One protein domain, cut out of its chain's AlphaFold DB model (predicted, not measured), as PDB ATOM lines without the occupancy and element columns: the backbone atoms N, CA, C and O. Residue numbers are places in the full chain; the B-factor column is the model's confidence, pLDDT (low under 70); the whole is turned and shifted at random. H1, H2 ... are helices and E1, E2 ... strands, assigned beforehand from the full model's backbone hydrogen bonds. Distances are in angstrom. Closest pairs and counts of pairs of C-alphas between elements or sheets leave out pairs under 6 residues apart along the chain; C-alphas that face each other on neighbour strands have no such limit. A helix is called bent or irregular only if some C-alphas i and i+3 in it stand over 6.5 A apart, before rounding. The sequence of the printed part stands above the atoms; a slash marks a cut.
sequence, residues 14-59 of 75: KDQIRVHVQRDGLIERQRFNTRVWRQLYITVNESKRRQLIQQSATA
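What this domain is: This is residues 14 to 59 of the 75 residues of a protein of Rotaria sp. Silwood2 (UniProt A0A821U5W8). A two-stranded hairpin, E1 and E2, and one long helix, H1, meet at one end and make an open V: the strands form one arm, the helix forms the other. H1 leaves from the end of the hairpin away from its turn, and its residues 39 to 59 stick out free of the strands. The printed part has 46 residues, with two named strands and one named helix in the order E1, E2, H1; the sheet's order is E1 - E2, antiparallel, and the class is mixed, helices and strands. The whole is extended, with a radius of gyration of the C-alphas of 14.8 A, and flat, with spans of 40 by 28 by 9 A.

How they stand to each other: The sheet is made of E1, residues 16 to 23, and E2, residues 26 to 33, which are antiparallel neighbours with 153 degrees between their N-to-C directions. They form a hairpin over a tight link of 2 residues. C-alphas 16 and 33 face each other at 4.7 A, near the helix, and C-alphas 23 and 26 face each other at 5.4 A, beside the link. N 17 and O 32 are within hydrogen-bond range at 2.8 A, and so are N 26 and O 23 at 2.9 A. H1, residues 34 to 59, follows E2 over a tight link with 0 residues between them. E1 and H1 have 3 pairs of C-alphas within 8 A, and their closest C-alphas are those of Gln 16 and Thr 34, 5.1 A apart. Residues 34 to 38 of H1 make its pairs of C-alphas within 10 A of the sheet, 10 with E1 and 2 with E2. Residues 39 to 59, which belong to H1, stand free. In H1 every O i to N i+4 pair is within hydrogen-bond range.

Where its parts are: E1 begins with C-alpha 16 at (22.538, 29.658, -0.487) and measures 21.2 A from first to last C-alpha. E2 begins with C-alpha 26 at (4.429, 17.691, 1.572) and measures 22.4 A. H1, which is not bent, measures 36.6 A from Thr 34 to Ala 59, and C-alpha 59 is at (29.379, -9.692, 5.004).

The domain as a whole: The two C-alphas farthest apart are those of Lys 14 and Ala 59, 43.7 A, which are also the first and last printed. The printed part has no cut, and both links are tight. The mean pLDDT of the printed part is 80.3; residues 56 to 59, in H1, are under 70.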
ATOM      1  N   LYS A  14      24.331  33.713  -3.705       71.62
ATOM      2  CA  LYS A  14      25.496  32.874  -4.051       71.62
ATOM      3  C   LYS A  14      25.947  31.922  -2.932       71.62
ATOM      4  O   LYS A  14      26.559  30.894  -3.216       71.62
ATOM      5  N   ASP A  15      25.634  32.245  -1.681       79.44
ATOM      6  CA  ASP A  15      25.961  31.442  -0.503       79.44
ATOM      7  C   ASP A  15      24.769  30.608  -0.014       79.44
ATOM      8  O   ASP A  15      24.806  30.094   1.106       79.44
ATOM      9  N   GLN A  16      23.718  30.449  -0.831       81.81
ATOM     10  CA  GLN A  16      22.538  29.658  -0.487       81.81
ATOM     11  C   GLN A  16      22.304  28.491  -1.458       81.81
ATOM     12  O   GLN A  16      22.345  28.640  -2.676       81.81
ATOM     13  N   ILE A  17      21.979  27.321  -0.909       82.94
ATOM     14  CA  ILE A  17      21.497  26.148  -1.645       82.94
ATOM     15  C   ILE A  17      20.010  25.987  -1.350       82.94
ATOM     16  O   ILE A  17      19.585  26.033  -0.196       82.94
ATOM     17  N   ARG A  18      19.214  25.781  -2.401       84.31
ATOM     18  CA  ARG A  18      17.783  25.484  -2.295       84.31
ATOM     19  C   ARG A  18      17.598  23.974  -2.343       84.31
ATOM     20  O   ARG A  18      18.014  23.342  -3.309       84.31
ATOM     21  N   VAL A  19      16.985  23.418  -1.307       82.69
ATOM     22  CA  VAL A  19      16.735  21.982  -1.177       82.69
ATOM     23  C   VAL A  19      15.237  21.763  -1.024       82.69
ATOM     24  O   VAL A  19      14.568  22.474  -0.274       82.69
ATOM     25  N   HIS A  20      14.711  20.776  -1.741       86.50
ATOM     26  CA  HIS A  20      13.348  20.293  -1.562       86.50
ATOM     27  C   HIS A  20      13.377  19.134  -0.576       86.50
ATOM     28  O   HIS A  20      13.997  18.106  -0.839       86.50
ATOM     29  N   VAL A  21      12.731  19.314   0.569       83.25
ATOM     30  CA  VAL A  21      12.609  18.286   1.599       83.25
ATOM     31  C   VAL A  21      11.180  17.774   1.562       83.25
ATOM     32  O   VAL A  21      10.239  18.549   1.720       83.25
ATOM     33  N   GLN A  22      11.013  16.476   1.334       86.94
ATOM     34  CA  GLN A  22       9.708  15.837   1.422       86.94
ATOM     35  C   GLN A  22       9.501  15.311   2.846       86.94
ATOM     36  O   GLN A  22      10.301  14.507   3.326       86.94
ATOM     37  N   ARG A  23       8.442  15.763   3.519       82.44
ATOM     38  CA  ARG A  23       7.977  15.224   4.809       82.44
ATOM     39  C   ARG A  23       6.468  15.068   4.758       82.44
ATOM     40  O   ARG A  23       5.783  15.975   4.306       82.44
ATOM     41  N   ASP A  24       5.973  13.909   5.180       84.75
ATOM     42  CA  ASP A  24       4.537  13.627   5.314       84.75
ATOM     43  C   ASP A  24       3.713  13.941   4.049       84.75
ATOM     44  O   ASP A  24       2.610  14.475   4.103       84.75
ATOM     45  N   GLY A  25       4.278  13.646   2.871       85.69
ATOM     46  CA  GLY A  25       3.640  13.908   1.574       85.69
ATOM     47  C   GLY A  25       3.704  15.367   1.100       85.69
ATOM     48  O   GLY A  25       3.348  15.644  -0.044       85.69
ATOM     49  N   LEU A  26       4.220  16.286   1.917       83.00
ATOM     50  CA  LEU A  26       4.429  17.691   1.572       83.00
ATOM     51  C   LEU A  26       5.872  17.930   1.117       83.00
ATOM     52  O   LEU A  26       6.821  17.412   1.704       83.00
ATOM     53  N   ILE A  27       6.036  18.734   0.064       86.00
ATOM     54  CA  ILE A  27       7.348  19.175  -0.422       86.00
ATOM     55  C   ILE A  27       7.604  20.589   0.094       86.00
ATOM     56  O   ILE A  27       6.989  21.552  -0.368       86.00
ATOM     57  N   GLU A  28       8.553  20.720   1.012       86.12
ATOM     58  CA  GLU A  28       8.990  22.000   1.557       86.12
ATOM     59  C   GLU A  28      10.272  22.473   0.858       86.12
ATOM     60  O   GLU A  28      11.203  21.698   0.629       86.12
ATOM     61  N   ARG A  29      10.341  23.762   0.509       83.25
ATOM     62  CA  ARG A  29      11.551  24.381  -0.052       83.25
ATOM     63  C   ARG A  29      12.329  25.072   1.059       83.25
ATOM     64  O   ARG A  29      11.912  26.128   1.525       83.25
ATOM     65  N   GLN A  30      13.482  24.523   1.416       83.38
ATOM     66  CA  GLN A  30      14.362  25.084   2.439       83.38
ATOM     67  C   GLN A  30      15.625  25.681   1.808       83.38
ATOM     68  O   GLN A  30      16.117  25.208   0.778       83.38
ATOM     69  N   ARG A  31      16.141  26.756   2.412       83.12
ATOM     70  CA  ARG A  31      17.389  27.407   2.001       83.12
ATOM     71  C   ARG A  31      18.456  27.148   3.050       83.12
ATOM     72  O   ARG A  31      18.245  27.424   4.225       83.12
ATOM     73  N   PHE A  32      19.603  26.651   2.612       81.12
ATOM     74  CA  PHE A  32      20.745  26.368   3.473       81.12
ATOM     75  C   PHE A  32      21.942  27.198   3.057       81.12
ATOM     76  O   PHE A  32      22.137  27.453   1.874       81.12
ATOM     77  N   ASN A  33      22.790  27.561   4.015       85.88
ATOM     78  CA  ASN A  33      24.080  28.145   3.687       85.88
ATOM     79  C   ASN A  33      24.959  27.104   2.967       85.88
ATOM     80  O   ASN A  33      25.153  25.995   3.471       85.88
ATOM     81  N   THR A  34      25.524  27.470   1.816       84.44
ATOM     82  CA  THR A  34      26.353  26.607   0.962       84.44
ATOM     83  C   THR A  34      27.523  25.975   1.717       84.44
ATOM     84  O   THR A  34      27.821  24.796   1.508       84.44
ATOM     85  N   ARG A  35      28.192  26.718   2.609       83.25
ATOM     86  CA  ARG A  35      29.338  26.200   3.378       83.25
ATOM     87  C   ARG A  35      28.899  25.152   4.394       83.25
ATOM     88  O   ARG A  35      29.499  24.083   4.464       83.25
ATOM     89  N   VAL A  36      27.825  25.446   5.123       81.62
ATOM     90  CA  VAL A  36      27.256  24.544   6.136       81.62
ATOM     91  C   VAL A  36      26.739  23.267   5.476       81.62
ATOM     92  O   VAL A  36      27.048  22.168   5.930       81.62
ATOM     93  N   TRP A  37      26.034  23.390   4.350       83.44
ATOM     94  CA  TRP A  37      25.547  22.239   3.591       83.44
ATOM     95  C   TRP A  37      26.686  21.348   3.086       83.44
ATOM     96  O   TRP A  37      26.610  20.129   3.206       83.44
ATOM     97  N   ARG A  38      27.774  21.938   2.568       82.12
ATOM     98  CA  ARG A  38      28.960  21.171   2.147       82.12
ATOM     99  C   ARG A  38      29.597  20.417   3.310       82.12
ATOM    100  O   ARG A  38      29.933  19.249   3.137       82.12
ATOM    101  N   GLN A  39      29.746  21.051   4.474       81.81
ATOM    102  CA  GLN A  39      30.284  20.383   5.663       81.81
ATOM    103  C   GLN A  39      29.399  19.207   6.087       81.81
ATOM    104  O   GLN A  39      29.899  18.092   6.218       81.81
ATOM    105  N   LEU A  40      28.084  19.422   6.198       79.69
ATOM    106  CA  LEU A  40      27.127  18.365   6.539       79.69
ATOM    107  C   LEU A  40      27.158  17.217   5.523       79.69
ATOM    108  O   LEU A  40      27.182  16.051   5.915       79.69
ATOM    109  N   TYR A  41      27.211  17.531   4.227       79.88
ATOM    110  CA  TYR A  41      27.294  16.529   3.165       79.88
ATOM    111  C   TYR A  41      28.554  15.666   3.289       79.88
ATOM    112  O   TYR A  41      28.465  14.442   3.204       79.88
ATOM    113  N   ILE A  42      29.718  16.279   3.537       81.56
ATOM    114  CA  ILE A  42      30.977  15.549   3.741       81.56
ATOM    115  C   ILE A  42      30.864  14.625   4.960       81.56
ATOM    116  O   ILE A  42      31.152  13.435   4.844       81.56
ATOM    117  N   THR A  43      30.384  15.132   6.099       79.19
ATOM    118  CA  THR A  43      30.268  14.360   7.349       79.19
ATOM    119  C   THR A  43      29.287  13.188   7.237       79.19
ATOM    120  O   THR A  43      29.589  12.073   7.682       79.19
ATOM    121  N   VAL A  44      28.116  13.408   6.630       78.31
ATOM    122  CA  VAL A  44      27.114  12.351   6.413       78.31
ATOM    123  C   VAL A  44      27.653  11.300   5.449       78.31
ATOM    124  O   VAL A  44      27.542  10.103   5.722       78.31
ATOM    125  N   ASN A  45      28.281  11.722   4.349       81.06
ATOM    126  CA  ASN A  45      28.815  10.795   3.358       81.06
ATOM    127  C   ASN A  45      29.984   9.972   3.918       81.06
ATOM    128  O   ASN A  45      30.071   8.773   3.672       81.06
ATOM    129  N   GLU A  46      30.847  10.571   4.740       82.25
ATOM    130  CA  GLU A  46      31.921   9.842   5.416       82.25
ATOM    131  C   GLU A  46      31.372   8.797   6.399       82.25
ATOM    132  O   GLU A  46      31.866   7.669   6.454       82.25
ATOM    133  N   SER A  47      30.313   9.136   7.135       81.00
ATOM    134  CA  SER A  47      29.652   8.206   8.055       81.00
ATOM    135  C   SER A  47      28.967   7.061   7.307       81.00
ATOM    136  O   SER A  47      29.140   5.901   7.677       81.00
ATOM    137  N   LYS A  48      28.288   7.357   6.192       80.69
ATOM    138  CA  LYS A  48      27.707   6.341   5.304       80.69
ATOM    139  C   LYS A  48      28.784   5.449   4.681       80.69
ATOM    140  O   LYS A  48      28.624   4.234   4.632       80.69
ATOM    141  N   ARG A  49      29.920   6.023   4.271       79.88
ATOM    142  CA  ARG A  49      31.086   5.274   3.775       79.88
ATOM    143  C   ARG A  49      31.628   4.319   4.838       79.88
ATOM    144  O   ARG A  49      31.878   3.160   4.526       79.88
ATOM    145  N   ARG A  50      31.773   4.774   6.088       81.19
ATOM    146  CA  ARG A  50      32.182   3.917   7.216       81.19
ATOM    147  C   ARG A  50      31.197   2.772   7.445       81.19
ATOM    148  O   ARG A  50      31.639   1.638   7.583       81.19
ATOM    149  N   GLN A  51      29.891   3.044   7.412       82.44
ATOM    150  CA  GLN A  51      28.863   2.005   7.537       82.44
ATOM    151  C   GLN A  51      28.950   0.966   6.414       82.44
ATOM    152  O   GLN A  51      28.899  -0.225   6.697       82.44
ATOM    153  N   LEU A  52      29.138   1.391   5.161       79.88
ATOM    154  CA  LEU A  52      29.289   0.473   4.026       79.88
ATOM    155  C   LEU A  52      30.550  -0.395   4.140       79.88
ATOM    156  O   LEU A  52      30.495  -1.585   3.849       79.88
ATOM    157  N   ILE A  53      31.668   0.176   4.599       78.31
ATOM    158  CA  ILE A  53      32.906  -0.578   4.866       78.31
ATOM    159  C   ILE A  53      32.693  -1.586   6.002       78.31
ATOM    160  O   ILE A  53      33.160  -2.719   5.931       78.31
ATOM    161  N   GLN A  54      31.979  -1.191   7.055       78.94
ATOM    162  CA  GLN A  54      31.686  -2.082   8.170       78.94
ATOM    163  C   GLN A  54      30.769  -3.229   7.725       78.94
ATOM    164  O   GLN A  54      31.071  -4.384   8.001       78.94
ATOM    165  N   GLN A  55      29.717  -2.932   6.955       76.25
ATOM    166  CA  GLN A  55      28.834  -3.936   6.360       76.25
ATOM    167  C   GLN A  55      29.581  -4.886   5.422       76.25
ATOM    168  O   GLN A  55      29.340  -6.089   5.487       76.25
ATOM    169  N   SER A  56      30.494  -4.393   4.579       68.75
ATOM    170  CA  SER A  56      31.277  -5.264   3.696       68.75
ATOM    171  C   SER A  56      32.239  -6.156   4.484       68.75
ATOM    172  O   SER A  56      32.332  -7.346   4.190       68.75
ATOM    173  N   ALA A  57      32.876  -5.644   5.540       66.50
ATOM    174  CA  ALA A  57      33.692  -6.455   6.443       66.50
ATOM    175  C   ALA A  57      32.860  -7.536   7.163       66.50
ATOM    176  O   ALA A  57      33.291  -8.685   7.255       66.50
ATOM    177  N   THR A  58      31.647  -7.204   7.620       60.59
ATOM    178  CA  THR A  58      30.743  -8.166   8.276       60.59
ATOM    179  C   THR A  58      30.165  -9.195   7.292       60.59
ATOM    180  O   THR A  58      30.055 -10.377   7.625       60.59
ATOM    181  N   ALA A  59      29.852  -8.792   6.057       56.44
ATOM    182  CA  ALA A  59      29.379  -9.692   5.004       56.44
ATOM    183  C   ALA A  59      30.448 -10.726   4.608       56.44
ATOM    184  O   ALA A  59      30.120 -11.892   4.395       56.44
TER     185      ALA A  59